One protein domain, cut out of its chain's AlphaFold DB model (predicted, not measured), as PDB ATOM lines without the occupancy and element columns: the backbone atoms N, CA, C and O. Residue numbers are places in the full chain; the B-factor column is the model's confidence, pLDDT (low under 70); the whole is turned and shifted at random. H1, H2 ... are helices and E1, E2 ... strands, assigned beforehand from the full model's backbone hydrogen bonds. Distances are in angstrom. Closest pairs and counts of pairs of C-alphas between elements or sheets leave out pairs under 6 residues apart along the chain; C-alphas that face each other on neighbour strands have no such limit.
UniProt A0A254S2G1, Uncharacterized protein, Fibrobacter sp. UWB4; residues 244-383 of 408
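What this domain is: This is residues 244 to 383 of the 408 residues of an uncharacterized protein of Fibrobacter sp. UWB4 (UniProt A0A254S2G1). One long helix, H2, runs as a spine through the model, with the short H1 folded back beside its first end and H4 packed along its side. H5 packs on H4 and H6 on H5, the small strand hairpin E1 E2 sits by the last residues of H2, and residues 372 to 383, mostly H7, stick out free. The printed part has 140 residues, mostly helix, with seven named helices and two named strands in the order H1 H2 H3 H4 H5 H6 E1 E2 H7; the sheet E1 - E2 is antiparallel. The whole is loose, with a radius of gyration of the C-alphas of 19.6 A, and elongated, spanning 63 by 39 by 23 A.

Where its parts are: H1, residues 251 to 260, begins with C-alpha 251 at (147.369, 142.285, 144.691) and is 14.1 A long. H2, residues 264 to 295, is 47.0 A long and ends with C-alpha 295 at (185.271, 144.400, 133.833). H3 is residues 301 to 307, and H4, residues 309 to 323, is 21.0 A long. H5 is residues 332 to 340 and H6 residues 343 to 351. The strands are E1, residues 358 to 360, and E2, residues 364 to 366. H7, residues 368 to 381, is 20.6 A long and ends with C-alpha 381 at (188.560, 131.171, 122.679).

How they stand to each other: H1 and H2 form a helical hairpin at a shallow tilt of 33 degrees, only just short of steep; H2 touches H1 with residues 264 to 267 alone, the closest C-alphas being Leu 255 and His 267, 5.7 A. H2 and H4 touch, opposite ways at a shallow tilt of 20 degrees, closest at the C-alphas of Phe 279 and Arg 318, 4.7 A. H3 and H2 are close but not clearly touching, with the closest C-alphas, Cys 290 and Ile 304, 6.7 A apart. H4 and H5 form a helical hairpin at a shallow tilt of 31 degrees, closest at the C-alphas of Lys 316 and Ile 339, 5.0 A. H5 and H6 form another, at 36 degrees, only just a steep tilt, closest at the C-alphas of Ile 338 and Met 346, 5.0 A. H2 and H6 are near each other, while H2 and H5 are apart. E1 and E2 form a hairpin, with N 359 and O 365 at 2.9 A and N 365 and O 359 at 2.8 A, within hydrogen-bond range. The closest C-alphas of H2 and E2 are Met 294 and Met 365, 7.3 A. H7 touches no helix. In H1 to H7 every O i to N i+4 pair is within hydrogen-bond range.

The domain as a whole: The two C-alphas farthest apart are those of Lys 262 and Arg 382, 65.4 A. The printed part has no cut, and no link is long. Mean pLDDT of the printed part is 72.7; residues 327 to 333 and 350 to 383 are among those under 70, and H7 has a mean of 42.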
ATOM      1  N   ARG A 244     140.966 134.395 150.153       69.44
ATOM      2  CA  ARG A 244     140.880 135.797 149.722       69.44
ATOM      3  C   ARG A 244     141.614 136.017 148.401       69.44
ATOM      4  O   ARG A 244     141.037 136.602 147.496       69.44
ATOM      5  N   MET A 245     142.812 135.456 148.239       66.44
ATOM      6  CA  MET A 245     143.572 135.466 146.982       66.44
ATOM      7  C   MET A 245     142.789 134.829 145.834       66.44
ATOM      8  O   MET A 245     142.803 135.360 144.735       66.44
ATOM      9  N   LYS A 246     142.041 133.745 146.085       71.88
ATOM     10  CA  LYS A 246     141.159 133.132 145.074       71.88
ATOM     11  C   LYS A 246     139.998 134.036 144.634       71.88
ATOM     12  O   LYS A 246     139.450 133.825 143.560       71.88
ATOM     13  N   LYS A 247     139.597 134.995 145.475       72.94
ATOM     14  CA  LYS A 247     138.502 135.945 145.212       72.94
ATOM     15  C   LYS A 247     138.994 137.289 144.669       72.94
ATOM     16  O   LYS A 247     138.190 138.051 144.147       72.94
ATOM     17  N   CYS A 248     140.280 137.596 144.824       73.19
ATOM     18  CA  CYS A 248     140.877 138.858 144.402       73.19
ATOM     19  C   CYS A 248     141.566 138.672 143.048       73.19
ATOM     20  O   CYS A 248     142.403 137.787 142.899       73.19
ATOM     21  N   GLY A 249     141.240 139.517 142.067       69.75
ATOM     22  CA  GLY A 249     141.862 139.470 140.737       69.75
ATOM     23  C   GLY A 249     143.264 140.086 140.695       69.75
ATOM     24  O   GLY A 249     144.011 139.854 139.747       69.75
ATOM     25  N   SER A 250     143.636 140.863 141.717       74.81
ATOM     26  CA  SER A 250     144.932 141.532 141.805       74.81
ATOM     27  C   SER A 250     145.440 141.670 143.248       74.81
ATOM     28  O   SER A 250     144.680 141.581 144.215       74.81
ATOM     29  N   GLU A 251     146.741 141.945 143.401       74.12
ATOM     30  CA  GLU A 251     147.369 142.285 144.691       74.12
ATOM     31  C   GLU A 251     146.702 143.504 145.343       74.12
ATOM     32  O   GLU A 251     146.489 143.527 146.555       74.12
ATOM     33  N   LYS A 252     146.335 144.510 144.540       80.88
ATOM     34  CA  LYS A 252     145.683 145.730 145.028       80.88
ATOM     35  C   LYS A 252     144.323 145.411 145.652       80.88
ATOM     36  O   LYS A 252     144.009 145.941 146.718       80.88
ATOM     37  N   ASP A 253     143.567 144.513 145.027       80.50
ATOM     38  CA  ASP A 253     142.268 144.067 145.535       80.50
ATOM     39  C   ASP A 253     142.428 143.249 146.816       80.50
ATOM     40  O   ASP A 253     141.671 143.441 147.764       80.50
ATOM     41  N   LEU A 254     143.459 142.399 146.887       78.88
ATOM     42  CA  LEU A 254     143.783 141.641 148.096       78.88
ATOM     43  C   LEU A 254     144.128 142.568 149.266       78.88
ATOM     44  O   LEU A 254     143.581 142.407 150.354       78.88
ATOM     45  N   LEU A 255     145.001 143.554 149.052       82.25
ATOM     46  CA  LEU A 255     145.379 144.518 150.088       82.25
ATOM     47  C   LEU A 255     144.175 145.355 150.544       82.25
ATOM     48  O   LEU A 255     143.971 145.532 151.747       82.25
ATOM     49  N   ALA A 256     143.336 145.807 149.608       85.81
ATOM     50  CA  ALA A 256     142.100 146.515 149.931       85.81
ATOM     51  C   ALA A 256     141.130 145.631 150.734       85.81
ATOM     52  O   ALA A 256     140.583 146.079 151.742       85.81
ATOM     53  N   ASN A 257     140.969 144.363 150.341       85.00
ATOM     54  CA  ASN A 257     140.117 143.396 151.028       85.00
ATOM     55  C   ASN A 257     140.606 143.098 152.456       85.00
ATOM     56  O   ASN A 257     139.793 143.026 153.380       85.00
ATOM     57  N   LEU A 258     141.921 142.968 152.655       82.94
ATOM     58  CA  LEU A 258     142.519 142.750 153.977       82.94
ATOM     59  C   LEU A 258     142.310 143.955 154.894       82.94
ATOM     60  O   LEU A 258     141.908 143.785 156.045       82.94
ATOM     61  N   LYS A 259     142.480 145.169 154.363       86.31
ATOM     62  CA  LYS A 259     142.209 146.408 155.098       86.31
ATOM     63  C   LYS A 259     140.731 146.530 155.490       86.31
ATOM     64  O   LYS A 259     140.414 146.830 156.637       86.31
ATOM     65  N   GLN A 260     139.813 146.232 154.566       86.56
ATOM     66  CA  GLN A 260     138.366 146.236 154.831       86.56
ATOM     67  C   GLN A 260     137.952 145.182 155.866       86.56
ATOM     68  O   GLN A 260     137.087 145.438 156.701       86.56
ATOM     69  N   SER A 261     138.599 144.016 155.850       82.44
ATOM     70  CA  SER A 261     138.311 142.909 156.769       82.44
ATOM     71  C   SER A 261     138.911 143.093 158.170       82.44
ATOM     72  O   SER A 261     138.808 142.176 158.981       82.44
ATOM     73  N   LYS A 262     139.546 144.239 158.464       81.88
ATOM     74  CA  LYS A 262     140.308 144.499 159.704       81.88
ATOM     75  C   LYS A 262     141.457 143.503 159.942       81.88
ATOM     76  O   LYS A 262     141.904 143.311 161.067       81.88
ATOM     77  N   GLU A 263     141.981 142.923 158.868       79.62
ATOM     78  CA  GLU A 263     143.116 141.994 158.856       79.62
ATOM     79  C   GLU A 263     144.432 142.772 158.641       79.62
ATOM     80  O   GLU A 263     145.279 142.404 157.823       79.62
ATOM     81  N   GLU A 264     144.588 143.895 159.356       80.44
ATOM     82  CA  GLU A 264     145.643 144.911 159.148       80.44
ATOM     83  C   GLU A 264     147.058 144.321 159.251       80.44
ATOM     84  O   GLU A 264     147.996 144.747 158.573       80.44
ATOM     85  N   ARG A 265     147.199 143.283 160.075       75.31
ATOM     86  CA  ARG A 265     148.435 142.527 160.251       75.31
ATOM     87  C   ARG A 265     148.913 141.892 158.940       75.31
ATOM     88  O   ARG A 265     150.045 142.129 158.531       75.31
ATOM     89  N   TYR A 266     148.043 141.158 158.245       73.69
ATOM     90  CA  TYR A 266     148.380 140.500 156.977       73.69
ATOM     91  C   TYR A 266     148.626 141.505 155.850       73.69
ATOM     92  O   TYR A 266     149.503 141.309 155.011       73.69
ATOM     93  N   HIS A 267     147.885 142.613 155.855       80.00
ATOM     94  CA  HIS A 267     148.144 143.736 154.958       80.00
ATOM     95  C   HIS A 267     149.566 144.293 155.162       80.00
ATOM     96  O   HIS A 267     150.336 144.426 154.208       80.00
ATOM     97  N   THR A 268     149.941 144.555 156.415       78.69
ATOM     98  CA  THR A 268     151.259 145.094 156.782       78.69
ATOM     99  C   THR A 268     152.389 144.123 156.442       78.69
ATOM    100  O   THR A 268     153.440 144.539 155.964       78.69
ATOM    101  N   GLU A 269     152.167 142.826 156.625       71.38
ATOM    102  CA  GLU A 269     153.119 141.769 156.275       71.38
ATOM    103  C   GLU A 269     153.398 141.672 154.778       71.38
ATOM    104  O   GLU A 269     154.561 141.587 154.387       71.38
ATOM    105  N   ILE A 270     152.358 141.711 153.937       73.25
ATOM    106  CA  ILE A 270     152.521 141.680 152.475       73.25
ATOM    107  C   ILE A 270     153.302 142.915 152.010       73.25
ATOM    108  O   ILE A 270     154.208 142.808 151.182       73.25
ATOM    109  N   LEU A 271     153.006 144.088 152.574       79.31
ATOM    110  CA  LEU A 271     153.753 145.309 152.268       79.31
ATOM    111  C   LEU A 271     155.207 145.241 152.754       79.31
ATOM    112  O   LEU A 271     156.111 145.648 152.022       79.31
ATOM    113  N   ALA A 272     155.449 144.675 153.938       75.19
ATOM    114  CA  ALA A 272     156.796 144.428 154.440       75.19
ATOM    115  C   ALA A 272     157.569 143.457 153.532       75.19
ATOM    116  O   ALA A 272     158.755 143.670 153.284       75.19
ATOM    117  N   ALA A 273     156.899 142.433 152.993       69.62
ATOM    118  CA  ALA A 273     157.469 141.477 152.044       69.62
ATOM    119  C   ALA A 273     157.933 142.138 150.763       69.62
ATOM    120  O   ALA A 273     159.070 141.961 150.327       69.62
ATOM    121  N   LYS A 274     157.060 142.966 150.201       75.62
ATOM    122  CA  LYS A 274     157.353 143.730 149.000       75.62
ATOM    123  C   LYS A 274     158.532 144.670 149.218       75.62
ATOM    124  O   LYS A 274     159.464 144.677 148.420       75.62
ATOM    125  N   ALA A 275     158.531 145.405 150.328       79.12
ATOM    126  CA  ALA A 275     159.631 146.297 150.674       79.12
ATOM    127  C   ALA A 275     160.957 145.534 150.863       79.12
ATOM    128  O   ALA A 275     162.008 146.017 150.436       79.12
ATOM    129  N   PHE A 276     160.920 144.327 151.441       77.44
ATOM    130  CA  PHE A 276     162.094 143.461 151.551       77.44
ATOM    131  C   PHE A 276     162.614 143.006 150.183       77.44
ATOM    132  O   PHE A 276     163.815 143.097 149.923       77.44
ATOM    133  N   ASP A 277     161.731 142.531 149.302       71.88
ATOM    134  CA  ASP A 277     162.109 142.071 147.962       71.88
ATOM    135  C   ASP A 277     162.673 143.217 147.112       71.88
ATOM    136  O   ASP A 277     163.681 143.043 146.420       71.88
ATOM    137  N   GLU A 278     162.082 144.409 147.203       80.81
ATOM    138  CA  GLU A 278     162.606 145.620 146.571       80.81
ATOM    139  C   GLU A 278     164.010 145.966 147.085       80.81
ATOM    140  O   GLU A 278     164.916 146.197 146.280       80.81
ATOM    141  N   PHE A 279     164.222 145.938 148.405       82.50
ATOM    142  CA  PHE A 279     165.537 146.162 149.009       82.50
ATOM    143  C   PHE A 279     166.565 145.123 148.547       82.50
ATOM    144  O   PHE A 279     167.648 145.475 148.078       82.50
ATOM    145  N   HIS A 280     166.218 143.840 148.603       74.62
ATOM    146  CA  HIS A 280     167.084 142.755 148.156       74.62
ATOM    147  C   HIS A 280     167.453 142.888 146.667       74.62
ATOM    148  O   HIS A 280     168.609 142.677 146.287       74.62
ATOM    149  N   ASN A 281     166.508 143.301 145.818       76.50
ATOM    150  CA  ASN A 281     166.767 143.559 144.402       76.50
ATOM    151  C   ASN A 281     167.659 144.789 144.175       76.50
ATOM    152  O   ASN A 281     168.518 144.749 143.292       76.50
ATOM    153  N   ALA A 282     167.518 145.849 144.974       82.00
ATOM    154  CA  ALA A 282     168.424 146.996 144.926       82.00
ATOM    155  C   ALA A 282     169.868 146.578 145.262       82.00
ATOM    156  O   ALA A 282     170.804 146.926 144.538       82.00
ATOM    157  N   VAL A 283     170.057 145.730 146.280       80.19
ATOM    158  CA  VAL A 283     171.388 145.198 146.636       80.19
ATOM    159  C   VAL A 283     171.966 144.346 145.497       80.19
ATOM    160  O   VAL A 283     173.145 144.479 145.160       80.19
ATOM    161  N   LYS A 284     171.137 143.535 144.819       76.56
ATOM    162  CA  LYS A 284     171.552 142.787 143.612       76.56
ATOM    163  C   LYS A 284     172.033 143.692 142.488       76.56
ATOM    164  O   LYS A 284     173.044 143.381 141.849       76.56
ATOM    165  N   LYS A 285     171.321 144.791 142.235       80.25
ATOM    166  CA  LYS A 285     171.709 145.773 141.216       80.25
ATOM    167  C   LYS A 285     173.043 146.422 141.567       80.25
ATOM    168  O   LYS A 285     173.934 146.423 140.721       80.25
ATOM    169  N   LEU A 286     173.212 146.865 142.816       83.00
ATOM    170  CA  LEU A 286     174.465 147.452 143.299       83.00
ATOM    171  C   LEU A 286     175.654 146.508 143.083       83.00
ATOM    172  O   LEU A 286     176.687 146.902 142.541       83.00
ATOM    173  N   PHE A 287     175.498 145.240 143.455       77.81
ATOM    174  CA  PHE A 287     176.543 144.238 143.277       77.81
ATOM    175  C   PHE A 287     176.853 143.962 141.803       77.81
ATOM    176  O   PHE A 287     178.017 143.897 141.411       77.81
ATOM    177  N   SER A 288     175.820 143.844 140.967       76.75
ATOM    178  CA  SER A 288     175.989 143.664 139.520       76.75
ATOM    179  C   SER A 288     176.718 144.856 138.893       76.75
ATOM    180  O   SER A 288     177.554 144.674 138.010       76.75
ATOM    181  N   GLY A 289     176.445 146.070 139.378       78.81
ATOM    182  CA  GLY A 289     177.180 147.281 139.019       78.81
ATOM    183  C   GLY A 289     178.658 147.203 139.405       78.81
ATOM    184  O   GLY A 289     179.517 147.480 138.569       78.81
ATOM    185  N   CYS A 290     178.971 146.739 140.621       76.56
ATOM    186  CA  CYS A 290     180.358 146.531 141.059       76.56
ATOM    187  C   CYS A 290     181.096 145.562 140.122       76.56
ATOM    188  O   CYS A 290     182.218 145.840 139.708       76.56
ATOM    189  N   VAL A 291     180.451 144.456 139.736       73.44
ATOM    190  CA  VAL A 291     181.032 143.471 138.812       73.44
ATOM    191  C   VAL A 291     181.353 144.082 137.448       73.44
ATOM    192  O   VAL A 291     182.480 143.938 136.976       73.44
ATOM    193  N   LYS A 292     180.411 144.827 136.857       74.25
ATOM    194  CA  LYS A 292     180.601 145.492 135.556       74.25
ATOM    195  C   LYS A 292     181.746 146.510 135.564       74.25
ATOM    196  O   LYS A 292     182.467 146.643 134.577       74.25
ATOM    197  N   LEU A 293     181.935 147.230 136.668       75.75
ATOM    198  CA  LEU A 293     183.017 148.212 136.779       75.75
ATOM    199  C   LEU A 293     184.395 147.548 136.857       75.75
ATOM    200  O   LEU A 293     185.342 148.046 136.253       75.75
ATOM    201  N   MET A 294     184.494 146.377 137.491       69.88
ATOM    202  CA  MET A 294     185.734 145.594 137.480       69.88
ATOM    203  C   MET A 294     186.060 145.003 136.100       69.88
ATOM    204  O   MET A 294     187.230 144.760 135.810       69.88
ATOM    205  N   ASP A 295     185.056 144.741 135.253       71.31
ATOM    206  CA  ASP A 295     185.271 144.400 133.833       71.31
ATOM    207  C   ASP A 295     185.825 145.584 133.033       71.31
ATOM    208  O   ASP A 295     186.522 145.392 132.042       71.31
ATOM    209  N   SER A 296     185.572 146.805 133.504       73.31
ATOM    210  CA  SER A 296     186.036 148.057 132.898       73.31
ATOM    211  C   SER A 296     187.384 148.536 133.460       73.31
ATOM    212  O   SER A 296     187.731 149.703 133.305       73.31
ATOM    213  N   ASN A 297     188.132 147.660 134.141       77.62
ATOM    214  CA  ASN A 297     189.404 147.955 134.816       77.62
ATOM    215  C   ASN A 297     189.334 149.020 135.934       77.62
ATOM    216  O   ASN A 297     190.348 149.619 136.291       77.62
ATOM    217  N   ILE A 298     188.152 149.253 136.517       77.00
ATOM    218  CA  ILE A 298     187.978 150.149 137.668       77.00
ATOM    219  C   ILE A 298     187.933 149.305 138.946       77.00
ATOM    220  O   ILE A 298     186.995 148.538 139.161       77.00
ATOM    221  N   TYR A 299     188.933 149.479 139.813       76.38
ATOM    222  CA  TYR A 299     189.093 148.688 141.045       76.38
ATOM    223  C   TYR A 299     189.110 149.533 142.325       76.38
ATOM    224  O   TYR A 299     188.893 149.011 143.424       76.38
ATOM    225  N   ASN A 300     189.366 150.840 142.199       82.44
ATOM    226  CA  ASN A 300     189.417 151.747 143.337       82.44
ATOM    227  C   ASN A 300     188.011 151.976 143.898       82.44
ATOM    228  O   ASN A 300     187.071 152.310 143.175       82.44
ATOM    229  N   LEU A 301     187.878 151.838 145.215       80.19
ATOM    230  CA  LEU A 301     186.597 151.944 145.900       80.19
ATOM    231  C   LEU A 301     185.927 153.314 145.714       80.19
ATOM    232  O   LEU A 301     184.707 153.361 145.595       80.19
ATOM    233  N   LYS A 302     186.699 154.410 145.662       85.00
ATOM    234  CA  LYS A 302     186.153 155.764 145.459       85.00
ATOM    235  C   LYS A 302     185.562 155.939 144.062       85.00
ATOM    236  O   LYS A 302     184.515 156.563 143.917       85.00
ATOM    237  N   ASP A 303     186.202 155.356 143.053       83.31
ATOM    238  CA  ASP A 303     185.735 155.438 141.667       83.31
ATOM    239  C   ASP A 303     184.493 154.569 141.461       83.31
ATOM    240  O   ASP A 303     183.530 154.995 140.822       83.31
ATOM    241  N   ILE A 304     184.468 153.383 142.081       82.31
ATOM    242  CA  ILE A 304     183.285 152.514 142.118       82.31
ATOM    243  C   ILE A 304     182.125 153.226 142.830       82.31
ATOM    244  O   ILE A 304     181.017 153.270 142.296       82.31
ATOM    245  N   GLU A 305     182.375 153.832 143.994       87.00
ATOM    246  CA  GLU A 305     181.379 154.619 144.734       87.00
ATOM    247  C   GLU A 305     180.832 155.766 143.878       87.00
ATOM    248  O   GLU A 305     179.624 155.987 143.823       87.00
ATOM    249  N   GLY A 306     181.719 156.471 143.170       87.38
ATOM    250  CA  GLY A 306     181.365 157.573 142.284       87.38
ATOM    251  C   GLY A 306     180.461 157.155 141.125       87.38
ATOM    252  O   GLY A 306     179.544 157.899 140.772       87.38
ATOM    253  N   ARG A 307     180.694 155.966 140.561       88.44
ATOM    254  CA  ARG A 307     179.939 155.411 139.427       88.44
ATOM    255  C   ARG A 307     178.621 154.753 139.836       88.44
ATOM    256  O   ARG A 307     177.710 154.739 139.020       88.44
ATOM    257  N   LEU A 308     178.508 154.258 141.072       90.94
ATOM    258  CA  LEU A 308     177.320 153.556 141.583       90.94
ATOM    259  C   LEU A 308     176.474 154.396 142.550       90.94
ATOM    260  O   LEU A 308     175.715 153.855 143.355       90.94
ATOM    261  N   LYS A 309     176.596 155.730 142.515       92.38
ATOM    262  CA  LYS A 309     175.861 156.623 143.431       92.38
ATOM    263  C   LYS A 309     174.348 156.385 143.408       92.38
ATOM    264  O   LYS A 309     173.712 156.473 144.458       92.38
ATOM    265  N   LEU A 310     173.780 156.096 142.235       91.94
ATOM    266  CA  LEU A 310     172.345 155.861 142.075       91.94
ATOM    267  C   LEU A 310     171.919 154.538 142.715       91.94
ATOM    268  O   LEU A 310     170.943 154.508 143.455       91.94
ATOM    269  N   GLU A 311     172.678 153.467 142.506       90.94
ATOM    270  CA  GLU A 311     172.419 152.153 143.091       90.94
ATOM    271  C   GLU A 311     172.613 152.163 144.610       90.94
ATOM    272  O   GLU A 311     171.827 151.562 145.338       90.94
ATOM    273  N   ILE A 312     173.623 152.884 145.109       91.56
ATOM    274  CA  ILE A 312     173.835 153.076 146.552       91.56
ATOM    275  C   ILE A 312     172.641 153.814 147.164       91.56
ATOM    276  O   ILE A 312     172.176 153.445 148.245       91.56
ATOM    277  N   LYS A 313     172.145 154.853 146.483       93.31
ATOM    278  CA  LYS A 313     170.964 155.604 146.913       93.31
ATOM    279  C   LYS A 313     169.714 154.715 146.922       93.31
ATOM    280  O   LYS A 313     169.035 154.687 147.941       93.31
ATOM    281  N   ASP A 314     169.475 153.933 145.868       92.31
ATOM    282  CA  ASP A 314     168.335 153.002 145.781       92.31
ATOM    283  C   ASP A 314     168.381 151.958 146.910       92.31
ATOM    284  O   ASP A 314     167.390 151.748 147.603       92.31
ATOM    285  N   VAL A 315     169.551 151.373 147.205       88.69
ATOM    286  CA  VAL A 315     169.712 150.446 148.345       88.69
ATOM    287  C   VAL A 315     169.307 151.097 149.667       88.69
ATOM    288  O   VAL A 315     168.612 150.467 150.469       88.69
ATOM    289  N   LYS A 316     169.714 152.348 149.901       92.31
ATOM    290  CA  LYS A 316     169.359 153.076 151.127       92.31
ATOM    291  C   LYS A 316     167.863 153.371 151.193       92.31
ATOM    292  O   LYS A 316     167.241 153.033 152.192       92.31
ATOM    293  N   GLU A 317     167.283 153.915 150.127       93.75
ATOM    294  CA  GLU A 317     165.858 154.266 150.068       93.75
ATOM    295  C   GLU A 317     164.952 153.039 150.245       93.75
ATOM    296  O   GLU A 317     164.007 153.056 151.041       93.75
ATOM    297  N   ARG A 318     165.254 151.934 149.551       91.44
ATOM    298  CA  ARG A 318     164.493 150.681 149.688       91.44
ATOM    299  C   ARG A 318     164.690 150.043 151.056       91.44
ATOM    300  O   ARG A 318     163.730 149.532 151.633       91.44
ATOM    301  N   GLY A 319     165.898 150.124 151.608       87.06
ATOM    302  CA  GLY A 319     166.182 149.671 152.964       87.06
ATOM    303  C   GLY A 319     165.390 150.454 154.017       87.06
ATOM    304  O   GLY A 319     164.795 149.857 154.912       87.06
ATOM    305  N   GLU A 320     165.325 151.781 153.897       90.50
ATOM    306  CA  GLU A 320     164.521 152.634 154.778       90.50
ATOM    307  C   GLU A 320     163.031 152.316 154.663       90.50
ATOM    308  O   GLU A 320     162.342 152.237 155.680       90.50
ATOM    309  N   SER A 321     162.540 152.079 153.443       89.56
ATOM    310  CA  SER A 321     161.163 151.636 153.204       89.56
ATOM    311  C   SER A 321     160.853 150.334 153.950       89.56
ATOM    312  O   SER A 321     159.844 150.254 154.650       89.56
ATOM    313  N   TYR A 322     161.752 149.347 153.893       83.88
ATOM    314  CA  TYR A 322     161.601 148.087 154.625       83.88
ATOM    315  C   TYR A 322     161.648 148.272 156.151       83.88
ATOM    316  O   TYR A 322     160.832 147.695 156.872       83.88
ATOM    317  N   LEU A 323     162.535 149.127 156.670       86.31
ATOM    318  CA  LEU A 323     162.647 149.377 158.114       86.31
ATOM    319  C   LEU A 323     161.434 150.093 158.732       86.31
ATOM    320  O   LEU A 323     161.291 150.079 159.959       86.31
ATOM    321  N   LYS A 324     160.537 150.683 157.927       88.56
ATOM    322  CA  LYS A 324     159.258 151.232 158.422       88.56
ATOM    323  C   LYS A 324     158.381 150.147 159.052       88.56
ATOM    324  O   LYS A 324     157.644 150.431 159.994       88.56
ATOM    325  N   PHE A 325     158.516 148.897 158.611       81.75
ATOM    326  CA  PHE A 325     157.754 147.753 159.109       81.75
ATOM    327  C   PHE A 325     158.424 147.120 160.339       81.75
ATOM    328  O   PHE A 325     158.786 145.949 160.320       81.75
ATOM    329  N   LYS A 326     158.611 147.896 161.420       71.38
ATOM    330  CA  LYS A 326     159.423 147.529 162.607       71.38
ATOM    331  C   LYS A 326     159.124 146.144 163.205       71.38
ATOM    332  O   LYS A 326     160.043 145.507 163.714       71.38
ATOM    333  N   GLU A 327     157.870 145.699 163.149       66.12
ATOM    334  CA  GLU A 327     157.422 144.398 163.675       66.12
ATOM    335  C   GLU A 327     157.739 143.218 162.740       66.12
ATOM    336  O   GLU A 327     157.891 142.091 163.206       66.12
ATOM    337  N   PHE A 328     157.909 143.474 161.439       62.66
ATOM    338  CA  PHE A 328     158.123 142.456 160.397       62.66
ATOM    339  C   PHE A 328     159.492 142.565 159.712       62.66
ATOM    340  O   PHE A 328     159.846 141.723 158.883       62.66
ATOM    341  N   ALA A 329     160.278 143.585 160.066       58.09
ATOM    342  CA  ALA A 329     161.623 143.817 159.566       58.09
ATOM    343  C   ALA A 329     162.626 142.844 160.212       58.09
ATOM    344  O   ALA A 329     163.393 143.183 161.118       58.09
ATOM    345  N   TYR A 330     162.624 141.596 159.747       61.41
ATOM    346  CA  TYR A 330     163.644 140.610 160.096       61.41
ATOM    347  C   TYR A 330     165.026 141.092 159.638       61.41
ATOM    348  O   TYR A 330     165.176 141.583 158.517       61.41
ATOM    349  N   GLY A 331     166.032 140.954 160.508       60.72
ATOM    350  CA  GLY A 331     167.381 141.468 160.252       60.72
ATOM    351  C   GLY A 331     167.490 142.997 160.351       60.72
ATOM    352  O   GLY A 331     168.326 143.601 159.687       60.72
ATOM    353  N   LYS A 332     166.614 143.654 161.130       67.94
ATOM    354  CA  LYS A 332     166.592 145.122 161.293       67.94
ATOM    355  C   LYS A 332     167.935 145.731 161.702       67.94
ATOM    356  O   LYS A 332     168.193 146.884 161.364       67.94
ATOM    357  N   VAL A 333     168.758 144.990 162.449       66.62
ATOM    358  CA  VAL A 333     170.074 145.459 162.903       66.62
ATOM    359  C   VAL A 333     171.014 145.501 161.706       66.62
ATOM    360  O   VAL A 333     171.542 146.557 161.389       66.62
ATOM    361  N   GLU A 334     171.103 144.402 160.967       70.50
ATOM    362  CA  GLU A 334     171.963 144.235 159.799       70.50
ATOM    363  C   GLU A 334     171.543 145.160 158.647       70.50
ATOM    364  O   GLU A 334     172.375 145.843 158.053       70.50
ATOM    365  N   VAL A 335     170.241 145.261 158.363       72.69
ATOM    366  CA  VAL A 335     169.715 146.201 157.360       72.69
ATOM    367  C   VAL A 335     169.936 147.650 157.803       72.69
ATOM    368  O   VAL A 335     170.350 148.488 157.001       72.69
ATOM    369  N   GLY A 336     169.726 147.949 159.087       77.94
ATOM    370  CA  GLY A 336     170.008 149.263 159.661       77.94
ATOM    371  C   GLY A 336     171.483 149.649 159.564       77.94
ATOM    372  O   GLY A 336     171.793 150.798 159.246       77.94
ATOM    373  N   GLU A 337     172.390 148.701 159.783       79.88
ATOM    374  CA  GLU A 337     173.828 148.887 159.602       79.88
ATOM    375  C   GLU A 337     174.181 149.131 158.134       79.88
ATOM    376  O   GLU A 337     174.896 150.092 157.846       79.88
ATOM    377  N   ILE A 338     173.622 148.352 157.198       79.44
ATOM    378  CA  ILE A 338     173.812 148.546 155.750       79.44
ATOM    379  C   ILE A 338     173.422 149.977 155.352       79.44
ATOM    380  O   ILE A 338     174.237 150.680 154.757       79.44
ATOM    381  N   ILE A 339     172.237 150.452 155.741       84.56
ATOM    382  CA  ILE A 339     171.721 151.774 155.338       84.56
ATOM    383  C   ILE A 339     172.548 152.923 155.932       84.56
ATOM    384  O   ILE A 339     172.891 153.877 155.227       84.56
ATOM    385  N   LYS A 340     172.893 152.833 157.224       84.31
ATOM    386  CA  LYS A 340     173.635 153.885 157.947       84.31
ATOM    387  C   LYS A 340     175.118 153.916 157.590       84.31
ATOM    388  O   LYS A 340     175.803 154.907 157.848       84.31
ATOM    389  N   SER A 341     175.636 152.835 157.023       84.25
ATOM    390  CA  SER A 341     177.051 152.719 156.715       84.25
ATOM    391  C   SER A 341     177.478 153.570 155.509       84.25
ATOM    392  O   SER A 341     176.725 153.850 154.570       84.25
ATOM    393  N   LYS A 342     178.747 154.001 155.536       86.75
ATOM    394  CA  LYS A 342     179.439 154.509 154.340       86.75
ATOM    395  C   LYS A 342     179.618 153.360 153.345       86.75
ATOM    396  O   LYS A 342     179.741 152.214 153.778       86.75
ATOM    397  N   PHE A 343     179.731 153.665 152.050       82.50
ATOM    398  CA  PHE A 343     179.821 152.660 150.983       82.50
ATOM    399  C   PHE A 343     180.840 151.549 151.266       82.50
ATOM    400  O   PHE A 343     180.534 150.370 151.110       82.50
ATOM    401  N   ARG A 344     182.019 151.912 151.796       80.81
ATOM    402  CA  ARG A 344     183.037 150.944 152.230       80.81
ATOM    403  C   ARG A 344     182.445 149.894 153.180       80.81
ATOM    404  O   ARG A 344     182.488 148.711 152.866       80.81
ATOM    405  N   LYS A 345     181.880 150.317 154.310       81.06
ATOM    406  CA  LYS A 345     181.311 149.413 155.322       81.06
ATOM    407  C   LYS A 345     180.073 148.668 154.802       81.06
ATOM    408  O   LYS A 345     179.898 147.501 155.123       81.06
ATOM    409  N   MET A 346     179.273 149.304 153.944       82.00
ATOM    410  CA  MET A 346     178.131 148.672 153.278       82.00
ATOM    411  C   MET A 346     178.575 147.464 152.451       82.00
ATOM    412  O   MET A 346     178.028 146.372 152.588       82.00
ATOM    413  N   LEU A 347     179.621 147.642 151.639       76.12
ATOM    414  CA  LEU A 347     180.216 146.557 150.872       76.12
ATOM    415  C   LEU A 347     180.837 145.485 151.767       76.12
ATOM    416  O   LEU A 347     180.733 144.321 151.418       76.12
ATOM    417  N   ASP A 348     181.442 145.829 152.910       74.38
ATOM    418  CA  ASP A 348     181.955 144.810 153.845       74.38
ATOM    419  C   ASP A 348     180.834 143.905 154.354       74.38
ATOM    420  O   ASP A 348     180.964 142.681 154.329       74.38
ATOM    421  N   LEU A 349     179.706 144.497 154.752       71.56
ATOM    422  CA  LEU A 349     178.534 143.756 155.216       71.56
ATOM    423  C   LEU A 349     177.968 142.857 154.104       71.56
ATOM    424  O   LEU A 349     177.696 141.684 154.344       71.56
ATOM    425  N   ILE A 350     177.895 143.367 152.872       68.94
ATOM    426  CA  ILE A 350     177.401 142.634 151.694       68.94
ATOM    427  C   ILE A 350     178.371 141.511 151.255       68.94
ATOM    428  O   ILE A 350     177.928 140.423 150.873       68.94
ATOM    429  N   ILE A 351     179.688 141.753 151.297       68.19
ATOM    430  CA  ILE A 351     180.746 140.865 150.773       68.19
ATOM    431  C   ILE A 351     181.199 139.820 151.798       68.19
ATOM    432  O   ILE A 351     181.601 138.728 151.397       68.19
ATOM    433  N   SER A 352     181.131 140.107 153.103       63.75
ATOM    434  CA  SER A 352     181.627 139.224 154.176       63.75
ATOM    435  C   SER A 352     181.139 137.770 154.071       63.75
ATOM    436  O   SER A 352     181.895 136.857 154.400       63.75
ATOM    437  N   ASN A 353     179.945 137.556 153.511       50.66
ATOM    438  CA  ASN A 353     179.328 136.244 153.297       50.66
ATOM    439  C   ASN A 353     179.556 135.628 151.898       50.66
ATOM    440  O   ASN A 353     179.170 134.487 151.672       50.66
ATOM    441  N   ASN A 354     180.174 136.349 150.955       57.25
ATOM    442  CA  ASN A 354     180.348 135.945 149.550       57.25
ATOM    443  C   ASN A 354     181.765 136.248 149.014       57.25
ATOM    444  O   ASN A 354     181.940 136.618 147.847       57.25
ATOM    445  N   LYS A 355     182.790 136.040 149.858       56.22
ATOM    446  CA  LYS A 355     184.223 136.221 149.523       56.22
ATOM    447  C   LYS A 355     184.689 135.421 148.298       56.22
ATOM    448  O   LYS A 355     185.726 135.708 147.711       56.22
ATOM    449  N   SER A 356     183.923 134.404 147.916       53.09
ATOM    450  CA  SER A 356     184.170 133.577 146.740       53.09
ATOM    451  C   SER A 356     183.906 134.312 145.416       53.09
ATOM    452  O   SER A 356     184.526 133.967 144.410       53.09
ATOM    453  N   ILE A 357     183.047 135.343 145.415       52.84
ATOM    454  CA  ILE A 357     182.659 136.123 144.223       52.84
ATOM    455  C   ILE A 357     183.389 137.465 144.173       52.84
ATOM    456  O   ILE A 357     183.934 137.822 143.129       52.84
ATOM    457  N   LEU A 358     183.412 138.198 145.289       59.91
ATOM    458  CA  LEU A 358     184.168 139.442 145.446       59.91
ATOM    459  C   LEU A 358     185.063 139.336 146.669       59.91
ATOM    460  O   LEU A 358     184.603 138.940 147.736       59.91
ATOM    461  N   ILE A 359     186.314 139.757 146.538       65.25
ATOM    462  CA  ILE A 359     187.213 139.969 147.667       65.25
ATOM    463  C   ILE A 359     187.411 141.467 147.815       65.25
ATOM    464  O   ILE A 359     187.621 142.182 146.837       65.25
ATOM    465  N   LYS A 360     187.356 141.939 149.056       62.06
ATOM    466  CA  LYS A 360     187.629 143.330 149.366       62.06
ATOM    467  C   LYS A 360     188.876 143.453 150.236       62.06
ATOM    468  O   LYS A 360     188.942 142.860 151.310       62.06
ATOM    469  N   THR A 361     189.832 144.238 149.749       65.75
ATOM    470  CA  THR A 361     191.020 144.725 150.464       65.75
ATOM    471  C   THR A 361     190.957 146.263 150.479       65.75
ATOM    472  O   THR A 361     189.897 146.825 150.779       65.75
ATOM    473  N   ASP A 362     192.031 146.972 150.122       64.62
ATOM    474  CA  ASP A 362     191.970 148.402 149.778       64.62
ATOM    475  C   ASP A 362     191.383 148.653 148.375       64.62
ATOM    476  O   ASP A 362     191.016 149.779 148.037       64.62
ATOM    477  N   MET A 363     191.212 147.586 147.590       69.69
ATOM    478  CA  MET A 363     190.508 147.564 146.307       69.69
ATOM    479  C   MET A 363     189.399 146.505 146.328       69.69
ATOM    480  O   MET A 363     189.402 145.592 147.162       69.69
ATOM    481  N   VAL A 364     188.435 146.623 145.413       65.38
ATOM    482  CA  VAL A 364     187.451 145.556 145.172       65.38
ATOM    483  C   VAL A 364     187.972 144.688 144.039       65.38
ATOM    484  O   VAL A 364     188.208 145.171 142.933       65.38
ATOM    485  N   MET A 365     188.166 143.407 144.330       65.06
ATOM    486  CA  MET A 365     188.701 142.430 143.394       65.06
ATOM    487  C   MET A 365     187.702 141.303 143.161       65.06
ATOM    488  O   MET A 365     186.867 140.970 144.006       65.06
ATOM    489  N   LYS A 366     187.830 140.675 141.997       65.44
ATOM    490  CA  LYS A 366     187.140 139.433 141.658       65.44
ATOM    491  C   LYS A 366     187.661 138.305 142.552       65.44
ATOM    492  O   LYS A 366     188.867 138.142 142.702       65.44
ATOM    493  N   GLY A 367     186.750 137.558 143.167       58.16
ATOM    494  CA  GLY A 367     187.084 136.404 143.998       58.16
ATOM    495  C   GLY A 367     187.455 135.160 143.174       58.16
ATOM    496  O   GLY A 367     187.293 135.154 141.950       58.16
ATOM    497  N   PRO A 368     187.912 134.079 143.832       48.88
ATOM    498  CA  PRO A 368     188.440 132.879 143.178       48.88
ATOM    499  C   PRO A 368     187.459 132.205 142.208       48.88
ATOM    500  O   PRO A 368     187.876 131.698 141.170       48.88
ATOM    501  N   LEU A 369     186.148 132.249 142.481       51.06
ATOM    502  CA  LEU A 369     185.145 131.658 141.585       51.06
ATOM    503  C   LEU A 369     184.952 132.458 140.292       51.06
ATOM    504  O   LEU A 369     184.519 131.900 139.286       51.06
ATOM    505  N   TYR A 370     185.271 133.752 140.295       51.03
ATOM    506  CA  TYR A 370     185.211 134.574 139.090       51.03
ATOM    507  C   TYR A 370     186.418 134.298 138.174       51.03
ATOM    508  O   TYR A 370     186.270 134.295 136.953       51.03
ATOM    509  N   ALA A 371     187.597 134.023 138.747       45.97
ATOM    510  CA  ALA A 371     188.792 133.635 137.990       45.97
ATOM    511  C   ALA A 371     188.588 132.298 137.256       45.97
ATOM    512  O   ALA A 371     188.748 132.246 136.040       45.97
ATOM    513  N   ALA A 372     188.070 131.280 137.954       42.16
ATOM    514  CA  ALA A 372     187.771 129.971 137.366       42.16
ATOM    515  C   ALA A 372     186.755 130.031 136.200       42.16
ATOM    516  O   ALA A 372     186.838 129.253 135.251       42.16
ATOM    517  N   ALA A 373     185.803 130.973 136.236       43.19
ATOM    518  CA  ALA A 373     184.868 131.206 135.130       43.19
ATOM    519  C   ALA A 373     185.539 131.867 133.910       43.19
ATOM    520  O   ALA A 373     185.134 131.629 132.769       43.19
ATOM    521  N   LYS A 374     186.569 132.689 134.142       42.62
ATOM    522  CA  LYS A 374     187.351 133.347 133.089       42.62
ATOM    523  C   LYS A 374     188.304 132.361 132.408       42.62
ATOM    524  O   LYS A 374     188.422 132.403 131.185       42.62
ATOM    525  N   ASP A 375     188.870 131.421 133.161       38.34
ATOM    526  CA  ASP A 375     189.677 130.319 132.618       38.34
ATOM    527  C   ASP A 375     188.836 129.420 131.690       38.34
ATOM    528  O   ASP A 375     189.273 129.068 130.598       38.34
ATOM    529  N   TRP A 376     187.560 129.189 132.025       35.44
ATOM    530  CA  TRP A 376     186.596 128.537 131.123       35.44
ATOM    531  C   TRP A 376     186.352 129.307 129.814       35.44
ATOM    532  O   TRP A 376     186.171 128.694 128.763       35.44
ATOM    533  N   SER A 377     186.334 130.645 129.851       38.75
ATOM    534  CA  SER A 377     186.173 131.466 128.640       38.75
ATOM    535  C   SER A 377     187.430 131.489 127.760       38.75
ATOM    536  O   SER A 377     187.315 131.542 126.538       38.75
ATOM    537  N   PHE A 378     188.614 131.367 128.367       36.94
ATOM    538  CA  PHE A 378     189.897 131.294 127.665       36.94
ATOM    539  C   PHE A 378     190.080 129.956 126.926       36.94
ATOM    540  O   PHE A 378     190.596 129.931 125.807       36.94
ATOM    541  N   GLU A 379     189.583 128.854 127.497       33.91
ATOM    542  CA  GLU A 379     189.544 127.538 126.838       33.91
ATOM    543  C   GLU A 379     188.593 127.529 125.616       33.91
ATOM    544  O   GLU A 379     188.862 126.874 124.607       33.91
ATOM    545  N   LEU A 380     187.508 128.312 125.673       40.22
ATOM    546  CA  LEU A 380     186.533 128.500 124.588       40.22
ATOM    547  C   LEU A 380     187.071 129.364 123.434       40.22
ATOM    548  O   LEU A 380     186.745 129.104 122.275       40.22
ATOM    549  N   ASP A 381     187.922 130.352 123.718       38.44
ATOM    550  CA  ASP A 381     188.560 131.171 122.679       38.44
ATOM    551  C   ASP A 381     189.689 130.425 121.943       38.44
ATOM    552  O   ASP A 381     189.915 130.680 120.758       38.44
ATOM    553  N   ARG A 382     190.325 129.420 122.566       38.34
ATOM    554  CA  ARG A 382     191.257 128.502 121.875       38.34
ATOM    555  C   ARG A 382     190.576 127.543 120.894       38.34
ATOM    556  O   ARG A 382     191.245 127.020 120.006       38.34
ATOM    557  N   GLN A 383     189.261 127.344 120.995       41.47
ATOM    558  CA  GLN A 383     188.489 126.491 120.081       41.47
ATOM    559  C   GLN A 383     187.910 127.232 118.861       41.47
ATOM    560  O   GLN A 383     187.168 126.641 118.080       41.47
TER     561      GLN A 383